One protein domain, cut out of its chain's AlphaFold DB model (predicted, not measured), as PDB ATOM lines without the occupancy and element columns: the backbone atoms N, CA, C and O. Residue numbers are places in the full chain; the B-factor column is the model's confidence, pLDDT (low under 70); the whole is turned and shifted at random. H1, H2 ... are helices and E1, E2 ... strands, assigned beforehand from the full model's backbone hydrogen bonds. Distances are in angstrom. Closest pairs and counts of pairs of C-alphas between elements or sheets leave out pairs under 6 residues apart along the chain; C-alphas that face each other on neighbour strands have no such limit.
ATOM      1  N   PHE A   2     110.770 223.354 183.410       47.84
ATOM      2  CA  PHE A   2     110.869 222.426 184.534       47.84
ATOM      3  C   PHE A   2     111.634 223.152 185.629       47.84
ATOM      4  O   PHE A   2     112.629 223.797 185.320       47.84
ATOM      5  N   VAL A   3     111.138 223.105 186.861       43.66
ATOM      6  CA  VAL A   3     111.755 223.803 187.990       43.66
ATOM      7  C   VAL A   3     112.223 222.754 188.982       43.66
ATOM      8  O   VAL A   3     111.401 222.026 189.546       43.66
ATOM      9  N   CYS A   4     113.536 222.679 189.179       44.16
ATOM     10  CA  CYS A   4     114.126 221.971 190.302       44.16
ATOM     11  C   CYS A   4     114.394 222.981 191.420       44.16
ATOM     12  O   CYS A   4     115.197 223.895 191.240       44.16
ATOM     13  N   THR A   5     113.693 222.850 192.546       50.50
ATOM     14  CA  THR A   5     113.944 223.673 193.736       50.50
ATOM     15  C   THR A   5     114.768 222.879 194.728       50.50
ATOM     16  O   THR A   5     114.325 221.820 195.168       50.50
ATOM     17  N   VAL A   6     115.935 223.397 195.094       57.16
ATOM     18  CA  VAL A   6     116.745 222.845 196.181       57.16
ATOM     19  C   VAL A   6     116.610 223.765 197.388       57.16
ATOM     20  O   VAL A   6     116.844 224.973 197.294       57.16
ATOM     21  N   HIS A   7     116.169 223.197 198.504       47.59
ATOM     22  CA  HIS A   7     116.019 223.879 199.779       47.59
ATOM     23  C   HIS A   7     116.844 223.161 200.841       47.59
ATOM     24  O   HIS A   7     116.678 221.962 201.042       47.59
ATOM     25  N   THR A   8     117.690 223.901 201.541       50.94
ATOM     26  CA  THR A   8     118.304 223.493 202.803       50.94
ATOM     27  C   THR A   8     117.462 224.069 203.948       50.94
ATOM     28  O   THR A   8     117.399 225.293 204.106       50.94
ATOM     29  N   SER A 108     130.467 204.321 196.653       53.09
ATOM     30  CA  SER A 108     131.283 205.160 197.525       53.09
ATOM     31  C   SER A 108     132.246 205.983 196.667       53.09
ATOM     32  O   SER A 108     133.330 205.520 196.320       53.09
ATOM     33  N   LEU A 109     131.800 207.164 196.243       60.03
ATOM     34  CA  LEU A 109     132.588 208.092 195.450       60.03
ATOM     35  C   LEU A 109     133.574 208.767 196.394       60.03
ATOM     36  O   LEU A 109     133.174 209.415 197.363       60.03
ATOM     37  N   LEU A 110     134.856 208.585 196.103       66.50
ATOM     38  CA  LEU A 110     135.907 209.480 196.551       66.50
ATOM     39  C   LEU A 110     135.484 210.910 196.158       66.50
ATOM     40  O   LEU A 110     135.197 211.197 194.993       66.50
ATOM     41  N   ALA A 111     135.313 211.775 197.155       79.00
ATOM     42  CA  ALA A 111     134.919 213.162 196.956       79.00
ATOM     43  C   ALA A 111     136.155 214.053 197.108       79.00
ATOM     44  O   ALA A 111     136.951 213.888 198.031       79.00
ATOM     45  N   MET A 112     136.330 214.996 196.185       88.19
ATOM     46  CA  MET A 112     137.426 215.955 196.231       88.19
ATOM     47  C   MET A 112     136.977 217.214 196.979       88.19
ATOM     48  O   MET A 112     135.934 217.801 196.673       88.19
ATOM     49  N   ARG A 113     137.798 217.673 197.927       88.50
ATOM     50  CA  ARG A 113     137.657 218.985 198.568       88.50
ATOM     51  C   ARG A 113     138.684 219.956 198.009       88.50
ATOM     52  O   ARG A 113     139.868 219.637 197.949       88.50
ATOM     53  N   PHE A 114     138.245 221.161 197.676       92.12
ATOM     54  CA  PHE A 114     139.139 222.260 197.330       92.12
ATOM     55  C   PHE A 114     138.566 223.595 197.807       92.12
ATOM     56  O   PHE A 114     137.379 223.708 198.119       92.12
ATOM     57  N   VAL A 115     139.422 224.611 197.887       93.38
ATOM     58  CA  VAL A 115     139.033 225.967 198.288       93.38
ATOM     59  C   VAL A 115     139.033 226.861 197.052       93.38
ATOM     60  O   VAL A 115     140.043 226.952 196.360       93.38
ATOM     61  N   LEU A 116     137.902 227.514 196.779       93.19
ATOM     62  CA  LEU A 116     137.720 228.445 195.666       93.19
ATOM     63  C   LEU A 116     137.448 229.849 196.211       93.19
ATOM     64  O   LEU A 116     136.378 230.089 196.767       93.19
ATOM     65  N   ASP A 117     138.402 230.770 196.064       90.44
ATOM     66  CA  ASP A 117     138.298 232.163 196.535       90.44
ATOM     67  C   ASP A 117     137.761 232.274 197.981       90.44
ATOM     68  O   ASP A 117     136.844 233.046 198.268       90.44
ATOM     69  N   GLY A 118     138.287 231.431 198.880       89.81
ATOM     70  CA  GLY A 118     137.894 231.362 200.295       89.81
ATOM     71  C   GLY A 118     136.675 230.484 200.611       89.81
ATOM     72  O   GLY A 118     136.363 230.286 201.782       89.81
ATOM     73  N   LEU A 119     136.005 229.912 199.607       92.88
ATOM     74  CA  LEU A 119     134.850 229.033 199.790       92.88
ATOM     75  C   LEU A 119     135.267 227.549 199.725       92.88
ATOM     76  O   LEU A 119     135.782 227.118 198.690       92.88
ATOM     77  N   PRO A 120     135.034 226.737 200.775       92.62
ATOM     78  CA  PRO A 120     135.291 225.301 200.725       92.62
ATOM     79  C   PRO A 120     134.215 224.598 199.889       92.62
ATOM     80  O   PRO A 120     133.034 224.586 200.243       92.62
ATOM     81  N   VAL A 121     134.621 223.993 198.773       93.44
ATOM     82  CA  VAL A 121     133.723 223.293 197.852       93.44
ATOM     83  C   VAL A 121     134.001 221.794 197.873       93.44
ATOM     84  O   VAL A 121     135.145 221.348 197.803       93.44
ATOM     85  N   VAL A 122     132.917 221.018 197.950       91.50
ATOM     86  CA  VAL A 122     132.928 219.556 197.816       91.50
ATOM     87  C   VAL A 122     132.482 219.183 196.406       91.50
ATOM     88  O   VAL A 122     131.390 219.573 195.962       91.50
ATOM     89  N   PHE A 123     133.310 218.409 195.712       92.44
ATOM     90  CA  PHE A 123     133.055 217.915 194.365       92.44
ATOM     91  C   PHE A 123     132.904 216.388 194.377       92.44
ATOM     92  O   PHE A 123     133.712 215.703 194.998       92.44
ATOM     93  N   PRO A 124     131.871 215.825 193.724       89.94
ATOM     94  CA  PRO A 124     131.531 214.402 193.838       89.94
ATOM     95  C   PRO A 124     132.411 213.467 192.984       89.94
ATOM     96  O   PRO A 124     132.061 212.301 192.828       89.94
ATOM     97  N   TYR A 125     133.500 213.970 192.398       89.25
ATOM     98  CA  TYR A 125     134.433 213.206 191.569       89.25
ATOM     99  C   TYR A 125     135.878 213.458 192.009       89.25
ATOM    100  O   TYR A 125     136.169 214.494 192.605       89.25
ATOM    101  N   ASP A 126     136.774 212.549 191.622       85.94
ATOM    102  CA  ASP A 126     138.206 212.581 191.953       85.94
ATOM    103  C   ASP A 126     138.976 213.737 191.312       85.94
ATOM    104  O   ASP A 126     139.931 214.259 191.886       85.94
ATOM    105  N   ALA A 127     138.577 214.116 190.098       87.31
ATOM    106  CA  ALA A 127     139.285 215.087 189.282       87.31
ATOM    107  C   ALA A 127     138.355 216.216 188.835       87.31
ATOM    108  O   ALA A 127     137.226 215.986 188.395       87.31
ATOM    109  N   LEU A 128     138.878 217.438 188.909       90.69
ATOM    110  CA  LEU A 128     138.235 218.655 188.437       90.69
ATOM    111  C   LEU A 128     139.009 219.195 187.231       90.69
ATOM    112  O   LEU A 128     140.227 219.363 187.294       90.69
ATOM    113  N   TYR A 129     138.305 219.500 186.142       91.25
ATOM    114  CA  TYR A 129     138.925 220.126 184.978       91.25
ATOM    115  C   TYR A 129     139.233 221.611 185.245       91.25
ATOM    116  O   TYR A 129     138.451 222.295 185.915       91.25
ATOM    117  N   PRO A 130     140.323 222.165 184.686       91.31
ATOM    118  CA  PRO A 130     140.664 223.575 184.876       91.31
ATOM    119  C   PRO A 130     139.586 224.525 184.325       91.31
ATOM    120  O   PRO A 130     139.345 225.591 184.893       91.31
ATOM    121  N   GLU A 131     138.876 224.137 183.265       91.81
ATOM    122  CA  GLU A 131     137.751 224.896 182.712       91.81
ATOM    123  C   GLU A 131     136.573 224.949 183.690       91.81
ATOM    124  O   GLU A 131     135.924 225.988 183.819       91.81
ATOM    125  N   GLN A 132     136.313 223.854 184.414       92.94
ATOM    126  CA  GLN A 132     135.272 223.812 185.445       92.94
ATOM    127  C   GLN A 132     135.623 224.733 186.611       92.94
ATOM    128  O   GLN A 132     134.751 225.452 187.096       92.94
ATOM    129  N   LEU A 133     136.893 224.760 187.026       93.19
ATOM    130  CA  LEU A 133     137.355 225.639 188.098       93.19
ATOM    131  C   LEU A 133     137.162 227.117 187.735       93.19
ATOM    132  O   LEU A 133     136.586 227.875 188.517       93.19
ATOM    133  N   ARG A 134     137.568 227.516 186.521       93.31
ATOM    134  CA  ARG A 134     137.353 228.882 186.009       93.31
ATOM    135  C   ARG A 134     135.874 229.247 186.006       93.31
ATOM    136  O   ARG A 134     135.498 230.308 186.490       93.31
ATOM    137  N   TYR A 135     135.036 228.337 185.523       94.06
ATOM    138  CA  TYR A 135     133.594 228.536 185.474       94.06
ATOM    139  C   TYR A 135     132.972 228.713 186.860       94.06
ATOM    140  O   TYR A 135     132.163 229.615 187.060       94.06
ATOM    141  N   MET A 136     133.374 227.901 187.838       94.81
ATOM    142  CA  MET A 136     132.908 228.047 189.219       94.81
ATOM    143  C   MET A 136     133.342 229.387 189.824       94.81
ATOM    144  O   MET A 136     132.558 229.996 190.550       94.81
ATOM    145  N   GLY A 137     134.543 229.871 189.493       94.69
ATOM    146  CA  GLY A 137     135.023 231.190 189.915       94.69
ATOM    147  C   GLY A 137     134.189 232.341 189.342       94.69
ATOM    148  O   GLY A 137     133.842 233.269 190.070       94.69
ATOM    149  N   GLU A 138     133.809 232.272 188.062       94.88
ATOM    150  CA  GLU A 138     132.910 233.268 187.450       94.88
ATOM    151  C   GLU A 138     131.495 233.212 188.052       94.88
ATOM    152  O   GLU A 138     130.904 234.250 188.345       94.88
ATOM    153  N   VAL A 139     130.962 232.009 188.319       94.62
ATOM    154  CA  VAL A 139     129.669 231.842 189.012       94.62
ATOM    155  C   VAL A 139     129.716 232.471 190.403       94.62
ATOM    156  O   VAL A 139     128.797 233.195 190.775       94.62
ATOM    157  N   LYS A 140     130.783 232.224 191.170       94.75
ATOM    158  CA  LYS A 140     130.959 232.813 192.502       94.75
ATOM    159  C   LYS A 140     130.991 234.340 192.432       94.75
ATOM    160  O   LYS A 140     130.270 234.985 193.184       94.75
ATOM    161  N   ARG A 141     131.744 234.916 191.489       93.75
ATOM    162  CA  ARG A 141     131.780 236.372 191.269       93.75
ATOM    163  C   ARG A 141     130.401 236.956 190.954       93.75
ATOM    164  O   ARG A 141     130.053 237.997 191.505       93.75
ATOM    165  N   ALA A 142     129.601 236.281 190.127       93.75
ATOM    166  CA  ALA A 142     128.233 236.712 189.829       93.75
ATOM    167  C   ALA A 142     127.316 236.664 191.068       93.75
ATOM    168  O   ALA A 142     126.541 237.593 191.299       93.75
ATOM    169  N   LEU A 143     127.439 235.614 191.891       92.56
ATOM    170  CA  LEU A 143     126.691 235.478 193.147       92.56
ATOM    171  C   LEU A 143     127.083 236.556 194.168       92.56
ATOM    172  O   LEU A 143     126.197 237.180 194.751       92.56
ATOM    173  N   ASP A 144     128.382 236.818 194.328       92.62
ATOM    174  CA  ASP A 144     128.918 237.837 195.241       92.62
ATOM    175  C   ASP A 144     128.468 239.252 194.834       92.62
ATOM    176  O   ASP A 144     128.085 240.058 195.683       92.62
ATOM    177  N   ALA A 145     128.428 239.537 193.527       93.38
ATOM    178  CA  ALA A 145     127.913 240.794 192.986       93.38
ATOM    179  C   ALA A 145     126.377 240.923 193.059       93.38
ATOM    180  O   ALA A 145     125.848 242.002 192.792       93.38
ATOM    181  N   LYS A 146     125.652 239.844 193.403       90.00
ATOM    182  CA  LYS A 146     124.178 239.752 193.369       90.00
ATOM    183  C   LYS A 146     123.579 240.194 192.025       90.00
ATOM    184  O   LYS A 146     122.500 240.784 191.989       90.00
ATOM    185  N   GLY A 147     124.293 239.918 190.936       88.56
ATOM    186  CA  GLY A 147     123.917 240.293 189.577       88.56
ATOM    187  C   GLY A 147     123.622 239.085 188.695       88.56
ATOM    188  O   GLY A 147     123.880 237.937 189.060       88.56
ATOM    189  N   ASP A 148     123.099 239.357 187.504       91.38
ATOM    190  CA  ASP A 148     122.924 238.341 186.472       91.38
ATOM    191  C   ASP A 148     124.236 238.119 185.707       91.38
ATOM    192  O   ASP A 148     125.009 239.049 185.473       91.38
ATOM    193  N   GLY A 149     124.482 236.880 185.285       90.00
ATOM    194  CA  GLY A 149     125.662 236.510 184.507       90.00
ATOM    195  C   GLY A 149     125.297 235.620 183.327       90.00
ATOM    196  O   GLY A 149     124.516 234.677 183.466       90.00
ATOM    197  N   LEU A 150     125.884 235.902 182.162       93.69
ATOM    198  CA  LEU A 150     125.825 235.017 181.002       93.69
ATOM    199  C   LEU A 150     127.106 234.189 180.953       93.69
ATOM    200  O   LEU A 150     128.195 234.726 180.770       93.69
ATOM    201  N   LEU A 151     126.968 232.878 181.129       91.69
ATOM    202  CA  LEU A 151     128.096 231.965 181.246       91.69
ATOM    203  C   LEU A 151     128.017 230.886 180.168       91.69
ATOM    204  O   LEU A 151     127.115 230.045 180.181       91.69
ATOM    205  N   GLU A 152     128.991 230.885 179.265       92.06
ATOM    206  CA  GLU A 152     129.118 229.870 178.222       92.06
ATOM    207  C   GLU A 152     130.077 228.758 178.654       92.06
ATOM    208  O   GLU A 152     131.134 228.991 179.236       92.06
ATOM    209  N   MET A 153     129.698 227.516 178.367       90.06
ATOM    210  CA  MET A 153     130.512 226.327 178.619       90.06
ATOM    211  C   MET A 153     130.235 225.325 177.488       90.06
ATOM    212  O   MET A 153     129.062 225.171 177.129       90.06
ATOM    213  N   PRO A 154     131.227 224.598 176.939       88.69
ATOM    214  CA  PRO A 154     131.035 223.550 175.922       88.69
ATOM    215  C   PRO A 154     130.303 222.311 176.455       88.69
ATOM    216  O   PRO A 154     130.336 222.006 177.647       88.69
ATOM    217  N   THR A 155     129.520 221.621 175.619       84.88
ATOM    218  CA  THR A 155     128.738 220.433 176.027       84.88
ATOM    219  C   THR A 155     129.634 219.260 176.427       84.88
ATOM    220  O   THR A 155     130.681 219.062 175.829       84.88
ATOM    221  N   GLY A 156     129.208 218.467 177.416       80.12
ATOM    222  CA  GLY A 156     129.941 217.270 177.861       80.12
ATOM    223  C   GLY A 156     130.935 217.487 179.009       80.12
ATOM    224  O   GLY A 156     131.396 216.514 179.584       80.12
ATOM    225  N   THR A 157     131.197 218.727 179.429       79.31
ATOM    226  CA  THR A 157     132.197 219.057 180.468       79.31
ATOM    227  C   THR A 157     131.656 219.069 181.902       79.31
ATOM    228  O   THR A 157     132.214 219.718 182.778       79.31
ATOM    229  N   GLY A 158     130.531 218.404 182.180       84.75
ATOM    230  CA  GLY A 158     130.003 218.316 183.550       84.75
ATOM    231  C   GLY A 158     129.483 219.632 184.154       84.75
ATOM    232  O   GLY A 158     129.379 219.732 185.373       84.75
ATOM    233  N   LYS A 159     129.101 220.621 183.329       91.44
ATOM    234  CA  LYS A 159     128.593 221.941 183.777       91.44
ATOM    235  C   LYS A 159     127.548 221.864 184.899       91.44
ATOM    236  O   LYS A 159     127.610 222.635 185.849       91.44
ATOM    237  N   THR A 160     126.600 220.932 184.797       91.94
ATOM    238  CA  THR A 160     125.538 220.756 185.799       91.94
ATOM    239  C   THR A 160     126.117 220.476 187.185       91.94
ATOM    240  O   THR A 160     125.691 221.089 188.157       91.94
ATOM    241  N   VAL A 161     127.113 219.593 187.281       92.75
ATOM    242  CA  VAL A 161     127.730 219.222 188.561       92.75
ATOM    243  C   VAL A 161     128.533 220.391 189.119       92.75
ATOM    244  O   VAL A 161     128.390 220.710 190.294       92.75
ATOM    245  N   SER A 162     129.299 221.091 188.276       93.25
ATOM    246  CA  SER A 162     130.066 222.274 188.688       93.25
ATOM    247  C   SER A 162     129.172 223.364 189.290       93.25
ATOM    248  O   SER A 162     129.477 223.871 190.368       93.25
ATOM    249  N   ILE A 163     128.034 223.673 188.647       93.94
ATOM    250  CA  ILE A 163     127.046 224.655 189.137       93.94
ATOM    251  C   ILE A 163     126.432 224.208 190.466       93.94
ATOM    252  O   ILE A 163     126.321 224.996 191.403       93.94
ATOM    253  N   LEU A 164     126.021 222.944 190.568       93.44
ATOM    254  CA  LEU A 164     125.393 222.432 191.786       93.44
ATOM    255  C   LEU A 164     126.378 222.420 192.963       93.44
ATOM    256  O   LEU A 164     126.020 222.854 194.058       93.44
ATOM    257  N   SER A 165     127.623 221.997 192.738       93.12
ATOM    258  CA  SER A 165     128.670 221.974 193.763       93.12
ATOM    259  C   SER A 165     128.967 223.363 194.324       93.12
ATOM    260  O   SER A 165     129.012 223.506 195.550       93.12
ATOM    261  N   ILE A 166     129.118 224.380 193.462       94.62
ATOM    262  CA  ILE A 166     129.408 225.748 193.912       94.62
ATOM    263  C   ILE A 166     128.212 226.373 194.628       94.62
ATOM    264  O   ILE A 166     128.374 226.880 195.734       94.62
ATOM    265  N   ILE A 167     127.000 226.279 194.068       93.56
ATOM    266  CA  ILE A 167     125.817 226.923 194.659       93.56
ATOM    267  C   ILE A 167     125.494 226.317 196.016       93.56
ATOM    268  O   ILE A 167     125.235 227.045 196.969       93.56
ATOM    269  N   MET A 168     125.545 224.990 196.141       90.62
ATOM    270  CA  MET A 168     125.292 224.368 197.433       90.62
ATOM    271  C   MET A 168     126.376 224.758 198.456       90.62
ATOM    272  O   MET A 168     126.111 224.756 199.656       90.62
ATOM    273  N   ALA A 169     127.620 225.038 198.033       91.69
ATOM    274  CA  ALA A 169     128.709 225.416 198.946       91.69
ATOM    275  C   ALA A 169     128.505 226.854 199.402       91.69
ATOM    276  O   ALA A 169     128.571 227.146 200.592       91.69
ATOM    277  N   TYR A 170     128.123 227.703 198.455       93.31
ATOM    278  CA  TYR A 170     127.739 229.076 198.697       93.31
ATOM    279  C   TYR A 170     126.568 229.167 199.679       93.31
ATOM    280  O   TYR A 170     126.676 229.859 200.678       93.31
ATOM    281  N   GLN A 171     125.503 228.382 199.489       91.12
ATOM    282  CA  GLN A 171     124.362 228.317 200.418       91.12
ATOM    283  C   GLN A 171     124.730 227.812 201.820       91.12
ATOM    284  O   GLN A 171     124.043 228.139 202.785       91.12
ATOM    285  N   ALA A 172     125.778 226.993 201.944       87.81
ATOM    286  CA  ALA A 172     126.253 226.520 203.242       87.81
ATOM    287  C   ALA A 172     127.047 227.603 203.992       87.81
ATOM    288  O   ALA A 172     126.930 227.698 205.211       87.81
ATOM    289  N   ALA A 173     127.823 228.420 203.274       89.75
ATOM    290  CA  ALA A 173     128.547 229.557 203.845       89.75
ATOM    291  C   ALA A 173     127.643 230.783 204.084       89.75
ATOM    292  O   ALA A 173     127.847 231.518 205.045       89.75
ATOM    293  N   HIS A 174     126.629 230.964 203.235       89.81
ATOM    294  CA  HIS A 174     125.757 232.134 203.173       89.81
ATOM    295  C   HIS A 174     124.277 231.729 203.308       89.81
ATOM    296  O   HIS A 174     123.575 231.577 202.300       89.81
ATOM    297  N   PRO A 175     123.757 231.536 204.539       84.88
ATOM    298  CA  PRO A 175     122.360 231.156 204.771       84.88
ATOM    299  C   PRO A 175     121.344 232.256 204.403       84.88
ATOM    300  O   PRO A 175     120.134 232.005 204.389       84.88
ATOM    301  N   GLU A 176     121.804 233.475 204.115       87.00
ATOM    302  CA  GLU A 176     121.017 234.571 203.545       87.00
ATOM    303  C   GLU A 176     120.561 234.292 202.108       87.00
ATOM    304  O   GLU A 176     119.572 234.867 201.645       87.00
ATOM    305  N   VAL A 177     121.257 233.396 201.404       85.06
ATOM    306  CA  VAL A 177     120.954 233.049 200.018       85.06
ATOM    307  C   VAL A 177     119.689 232.201 199.977       85.06
ATOM    308  O   VAL A 177     119.509 231.241 200.725       85.06
ATOM    309  N   GLY A 178     118.772 232.583 199.090       86.00
ATOM    310  CA  GLY A 178     117.488 231.917 198.933       86.00
ATOM    311  C   GLY A 178     117.574 230.520 198.308       86.00
ATOM    312  O   GLY A 178     118.613 229.865 198.218       86.00
ATOM    313  N   LYS A 179     116.417 230.052 197.843       90.00
ATOM    314  CA  LYS A 179     116.270 228.748 197.188       90.00
ATOM    315  C   LYS A 179     116.930 228.764 195.808       90.00
ATOM    316  O   LYS A 179     116.800 229.740 195.077       90.00
ATOM    317  N   LEU A 180     117.542 227.647 195.421       90.69
ATOM    318  CA  LEU A 180     118.043 227.456 194.059       90.69
ATOM    319  C   LEU A 180     116.893 227.013 193.152       90.69
ATOM    320  O   LEU A 180     116.223 226.028 193.458       90.69
ATOM    321  N   ILE A 181     116.699 227.710 192.033       93.12
ATOM    322  CA  ILE A 181     115.758 227.347 190.968       93.12
ATOM    323  C   ILE A 181     116.577 226.955 189.740       93.12
ATOM    324  O   ILE A 181     117.118 227.813 189.049       93.12
ATOM    325  N   TYR A 182     116.655 225.658 189.453       93.56
ATOM    326  CA  TYR A 182     117.331 225.154 188.260       93.56
ATOM    327  C   TYR A 182     116.313 224.833 187.163       93.56
ATOM    328  O   TYR A 182     115.369 224.069 187.388       93.56
ATOM    329  N   CYS A 183     116.503 225.429 185.983       92.06
ATOM    330  CA  CYS A 183     115.597 225.295 184.848       92.06
ATOM    331  C   CYS A 183     116.249 224.521 183.700       92.06
ATOM    332  O   CYS A 183     117.292 224.922 183.194       92.06
ATOM    333  N   THR A 184     115.598 223.451 183.238       91.25
ATOM    334  CA  THR A 184     116.037 222.671 182.067       91.25
ATOM    335  C   THR A 184     115.061 222.793 180.897       91.25
ATOM    336  O   THR A 184     113.882 223.143 181.071       91.25
ATOM    337  N   ARG A 185     115.541 222.492 179.681       90.50
ATOM    338  CA  ARG A 185     114.725 222.506 178.460       90.50
ATOM    339  C   ARG A 185     113.930 221.211 178.324       90.50
ATOM    340  O   ARG A 185     112.759 221.263 177.942       90.50
ATOM    341  N   THR A 186     114.531 220.068 178.651       90.50
ATOM    342  CA  THR A 186     113.928 218.744 178.430       90.50
ATOM    343  C   THR A 186     113.760 217.921 179.718       90.50
ATOM    344  O   THR A 186     114.390 218.181 180.745       90.50
ATOM    345  N   VAL A 187     112.877 216.911 179.674       88.81
ATOM    346  CA  VAL A 187     112.652 215.966 180.790       88.81
ATOM    347  C   VAL A 187     113.886 215.091 181.064       88.81
ATOM    348  O   VAL A 187     114.227 214.945 182.236       88.81
ATOM    349  N   PRO A 188     114.598 214.543 180.057       89.44
ATOM    350  CA  PRO A 188     115.823 213.785 180.315       89.44
ATOM    351  C   PRO A 188     116.920 214.622 180.985       89.44
ATOM    352  O   PRO A 188     117.595 214.126 181.881       89.44
ATOM    353  N   GLU A 189     117.071 215.898 180.610       90.38
ATOM    354  CA  GLU A 189     117.981 216.826 181.304       90.38
ATOM    355  C   GLU A 189     117.590 217.017 182.772       90.38
ATOM    356  O   GLU A 189     118.459 217.036 183.639       90.38
ATOM    357  N   MET A 190     116.288 217.136 183.054       91.19
ATOM    358  CA  MET A 190     115.785 217.259 184.422       91.19
ATOM    359  C   MET A 190     116.140 216.016 185.244       91.19
ATOM    360  O   MET A 190     116.694 216.169 186.325       91.19
ATOM    361  N   VAL A 191     115.862 214.805 184.739       90.81
ATOM    362  CA  VAL A 191     116.161 213.539 185.440       90.81
ATOM    363  C   VAL A 191     117.651 213.435 185.765       90.81
ATOM    364  O   VAL A 191     117.997 213.182 186.916       90.81
ATOM    365  N   LYS A 192     118.519 213.743 184.792       90.50
ATOM    366  CA  LYS A 192     119.972 213.789 185.009       90.50
ATOM    367  C   LYS A 192     120.353 214.786 186.103       90.50
ATOM    368  O   LYS A 192     121.133 214.452 186.982       90.50
ATOM    369  N   ALA A 193     119.771 215.987 186.106       91.88
ATOM    370  CA  ALA A 193     120.047 216.970 187.153       91.88
ATOM    371  C   ALA A 193     119.667 216.460 188.556       91.88
ATOM    372  O   ALA A 193     120.390 216.729 189.511       91.88
ATOM    373  N   VAL A 194     118.580 215.691 188.693       91.06
ATOM    374  CA  VAL A 194     118.207 215.067 189.978       91.06
ATOM    375  C   VAL A 194     119.251 214.052 190.430       91.06
ATOM    376  O   VAL A 194     119.608 214.025 191.606       91.06
ATOM    377  N   GLU A 195     119.733 213.217 189.512       90.38
ATOM    378  CA  GLU A 195     120.778 212.230 189.799       90.38
ATOM    379  C   GLU A 195     122.071 212.912 190.258       90.38
ATOM    380  O   GLU A 195     122.657 212.495 191.256       90.38
ATOM    381  N   GLU A 196     122.462 214.013 189.613       91.38
ATOM    382  CA  GLU A 196     123.633 214.787 190.032       91.38
ATOM    383  C   GLU A 196     123.442 215.455 191.401       91.38
ATOM    384  O   GLU A 196     124.345 215.404 192.236       91.38
ATOM    385  N   ILE A 197     122.258 216.015 191.695       91.06
ATOM    386  CA  ILE A 197     121.956 216.578 193.025       91.06
ATOM    387  C   ILE A 197     122.110 215.505 194.106       91.06
ATOM    388  O   ILE A 197     122.697 215.776 195.152       91.06
ATOM    389  N   LYS A 198     121.623 214.281 193.863       89.69
ATOM    390  CA  LYS A 198     121.775 213.167 194.810       89.69
ATOM    391  C   LYS A 198     123.244 212.828 195.062       89.69
ATOM    392  O   LYS A 198     123.618 212.629 196.214       89.69
ATOM    393  N   ARG A 199     124.076 212.801 194.017       89.00
ATOM    394  CA  ARG A 199     125.520 212.542 194.150       89.00
ATOM    395  C   ARG A 199     126.221 213.630 194.958       89.00
ATOM    396  O   ARG A 199     126.947 213.309 195.892       89.00
ATOM    397  N   VAL A 200     125.962 214.903 194.654       89.12
ATOM    398  CA  VAL A 200     126.548 216.038 195.393       89.12
ATOM    399  C   VAL A 200     126.073 216.050 196.850       89.12
ATOM    400  O   VAL A 200     126.867 216.299 197.757       89.12
ATOM    401  N   ALA A 201     124.796 215.752 197.098       87.88
ATOM    402  CA  ALA A 201     124.244 215.657 198.446       87.88
ATOM    403  C   ALA A 201     124.894 214.527 199.254       87.88
ATOM    404  O   ALA A 201     125.293 214.748 200.395       87.88
ATOM    405  N   HIS A 202     125.054 213.348 198.650       86.69
ATOM    406  CA  HIS A 202     125.730 212.217 199.278       86.69
ATOM    407  C   HIS A 202     127.197 212.534 199.582       86.69
ATOM    408  O   HIS A 202     127.638 212.342 200.711       86.69
ATOM    409  N   ALA A 203     127.933 213.099 198.616       87.56
ATOM    410  CA  ALA A 203     129.319 213.520 198.817       87.56
ATOM    411  C   ALA A 203     129.444 214.464 200.023       87.56
ATOM    412  O   ALA A 203     130.287 214.273 200.887       87.56
ATOM    413  N   ARG A 204     128.530 215.428 200.167       85.62
ATOM    414  CA  ARG A 204     128.508 216.333 201.325       85.62
ATOM    415  C   ARG A 204     128.196 215.650 202.646       85.62
ATOM    416  O   ARG A 204     128.751 216.051 203.662       85.62
ATOM    417  N   GLN A 205     127.300 214.666 202.655       84.69
ATOM    418  CA  GLN A 205     126.953 213.921 203.867       84.69
ATOM    419  C   GLN A 205     128.132 213.084 204.365       84.69
ATOM    420  O   GLN A 205     128.422 213.102 205.560       84.69
ATOM    421  N   VAL A 206     128.832 212.412 203.446       84.25
ATOM    422  CA  VAL A 206     130.060 211.661 203.748       84.25
ATOM    423  C   VAL A 206     131.111 212.592 204.343       84.25
ATOM    424  O   VAL A 206     131.676 212.303 205.392       84.25
ATOM    425  N   GLU A 207     131.307 213.752 203.721       79.31
ATOM    426  CA  GLU A 207     132.300 214.732 204.154       79.31
ATOM    427  C   GLU A 207     131.954 215.397 205.500       79.31
ATOM    428  O   GLU A 207     132.829 215.636 206.333       79.31
ATOM    429  N   ALA A 208     130.678 215.685 205.753       77.50
ATOM    430  CA  ALA A 208     130.236 216.315 206.994       77.50
ATOM    431  C   ALA A 208     130.176 215.347 208.191       77.50
ATOM    432  O   ALA A 208     129.920 215.794 209.312       77.50
ATOM    433  N   GLY A 209     130.320 214.031 207.974       71.88
ATOM    434  CA  GLY A 209     130.194 212.997 209.015       71.88
ATOM    435  C   GLY A 209     128.839 212.988 209.743       71.88
ATOM    436  O   GLY A 209     128.670 212.291 210.740       71.88
ATOM    437  N   SER A 210     127.875 213.775 209.263       66.00
ATOM    438  CA  SER A 210     126.605 214.060 209.922       66.00
ATOM    439  C   SER A 210     125.474 213.422 209.132       66.00
ATOM    440  O   SER A 210     125.279 213.704 207.952       66.00
ATOM    441  N   SER A 211     124.684 212.580 209.798       55.19
ATOM    442  CA  SER A 211     123.631 211.766 209.176       55.19
ATOM    443  C   SER A 211     122.386 212.544 208.713       55.19
ATOM    444  O   SER A 211     121.413 211.926 208.293       55.19
ATOM    445  N   SER A 212     122.370 213.879 208.794       50.66
ATOM    446  CA  SER A 212     121.203 214.690 208.407       50.66
ATOM    447  C   SER A 212     121.595 216.079 207.900       50.66
ATOM    448  O   SER A 212     121.428 217.092 208.570       50.66
ATOM    449  N   ALA A 213     122.112 216.146 206.672       58.69
ATOM    450  CA  ALA A 213     121.948 217.371 205.899       58.69
ATOM    451  C   ALA A 213     120.491 217.408 205.435       58.69
ATOM    452  O   ALA A 213     120.112 216.674 204.518       58.69
ATOM    453  N   ASP A 214     119.675 218.224 206.094       69.81
ATOM    454  CA  ASP A 214     118.335 218.524 205.626       69.81
ATOM    455  C   ASP A 214     118.471 219.161 204.228       69.81
ATOM    456  O   ASP A 214     118.928 220.291 204.060       69.81
ATOM    457  N   LEU A 215     118.148 218.393 203.191       81.94
ATOM    458  CA  LEU A 215     118.149 218.839 201.804       81.94
ATOM    459  C   LEU A 215     116.864 218.350 201.149       81.94
ATOM    460  O   LEU A 215     116.675 217.158 200.908       81.94
ATOM    461  N   LEU A 216     115.981 219.285 200.832       87.25
ATOM    462  CA  LEU A 216     114.763 219.029 200.084       87.25
ATOM    463  C   LEU A 216     114.976 219.440 198.627       87.25
ATOM    464  O   LEU A 216     115.013 220.627 198.305       87.25
ATOM    465  N   ALA A 217     115.069 218.453 197.738       87.06
ATOM    466  CA  ALA A 217     115.073 218.664 196.296       87.06
ATOM    467  C   ALA A 217     113.698 218.309 195.706       87.06
ATOM    468  O   ALA A 217     113.226 217.178 195.829       87.06
ATOM    469  N   LEU A 218     113.050 219.273 195.053       89.88
ATOM    470  CA  LEU A 218     111.761 219.099 194.382       89.88
ATOM    471  C   LEU A 218     111.942 219.206 192.878       89.88
ATOM    472  O   LEU A 218     112.479 220.200 192.403       89.88
ATOM    473  N   CYS A 219     111.445 218.219 192.136       88.88
ATOM    474  CA  CYS A 219     111.532 218.181 190.678       88.88
ATOM    475  C   CYS A 219     110.127 218.255 190.086       88.88
ATOM    476  O   CYS A 219     109.316 217.343 190.263       88.88
ATOM    477  N   LEU A 220     109.816 219.360 189.411       87.69
ATOM    478  CA  LEU A 220     108.476 219.618 188.893       87.69
ATOM    479  C   LEU A 220     108.401 219.324 187.399       87.69
ATOM    480  O   LEU A 220     109.005 220.029 186.595       87.69
ATOM    481  N   SER A 221     107.600 218.318 187.042       87.12
ATOM    482  CA  SER A 221     107.310 217.930 185.659       87.12
ATOM    483  C   SER A 221     105.865 218.204 185.252       87.12
ATOM    484  O   SER A 221     105.008 218.567 186.060       87.12
ATOM    485  N   SER A 222     105.576 218.028 183.961       84.19
ATOM    486  CA  SER A 222     104.210 218.101 183.454       84.19
ATOM    487  C   SER A 222     103.326 217.077 184.168       84.19
ATOM    488  O   SER A 222     103.775 215.988 184.525       84.19
ATOM    489  N   ARG A 223     102.033 217.391 184.317       77.56
ATOM    490  CA  ARG A 223     101.077 216.509 185.008       77.56
ATOM    491  C   ARG A 223     101.100 215.070 184.489       77.56
ATOM    492  O   ARG A 223     101.001 214.152 185.286       77.56
TER     493      ARG A 223
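Overview. This is residues 2 to 8 and 108 to 223 of the 290 residues of the protein "Helicase ATP-binding domain-containing protein" of archaeon (UniProt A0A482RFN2). Helix H2 is the core of a mixed domain, with a small three-stranded sheet, E4 E1 E5, to one side of it and the separate hairpin of E2 and E3 to another. H1 and H3 pack on H2 but stay apart from each other; the long H3 also runs along the three-stranded sheet, and its residues 199 to 207 reach the hairpin. The printed part has 123 residues, with three named helices and five named strands in the order E1 E2 E3 H1 H2 E4 H3 E5; both sheets are antiparallel. It is compact, with a radius of gyration of the C-alphas of 14.0 A, and spans 41 by 36 by 31 A.

Arrangement. E1, residues 2 to 7, is the inner strand between E4, residues 180 to 184, and E5, residues 216 to 220. N 4 and O 182 are 2.9 A apart, and N 7 and O 216 2.8 A, within hydrogen-bond range. E2, residues 112 to 116, and E3, residues 119 to 123, form a hairpin, with N 114 and O 121 at 3.1 A. H1, residues 130 to 144, touches H2, residues 159 to 173, at a steep tilt of 43 degrees, the same way; the closest C-alphas, of Met 136 and Ile 166, are 6.3 A apart. The closest C-alphas of E3 and H2, those of Val 121 and Ala 169, are 5.6 A apart. H3, residues 187 to 208, touches H2 with residues 193 to 200 alone, at a steep tilt of 43 degrees, the same way; the closest C-alphas, of Val 161 and Glu 196, are 6.2 A apart. H2 and H3 on one face of the sheet E4 E1 E5 make two layers. H3 lies over E1 at a height of 9.7 A over the sheet and runs along the strands, at 6 degrees to E1 on the local plane. E4, H3 and E5 are a split strand-helix-strand unit, two strands running the same way with E1 between them; its crossover is right-handed. In H1, H2 and H3 every O i to N i+4 pair is within hydrogen-bond range.

Along the chain. E1 begins at C-alpha 2, (110.869, 222.426, 184.534), and is 16.2 A long. E2 and E3 are each 12.5 A long. H1 measures 21.2 A and H2 21.5 A; C-alpha 159 is at (128.593, 221.941, 183.777). E4 is 13.1 A long, H3 31.6 A and E5 12.8 A; E5 ends at C-alpha 220, (108.476, 219.618, 188.893).

Size, cuts and confidence. The C-alphas farthest apart, of Gly 118 and Arg 223, are 42.5 A apart. Residues 9 to 107 are not printed, and C-alphas 8 and 108 are 23.1 A apart across this cut. The link from H1 to H2, residues 145 to 158, is long. The model's pLDDT is under 70 at residues 2 to 8, 108 to 110 and 210 to 214; E1 has a mean of 48.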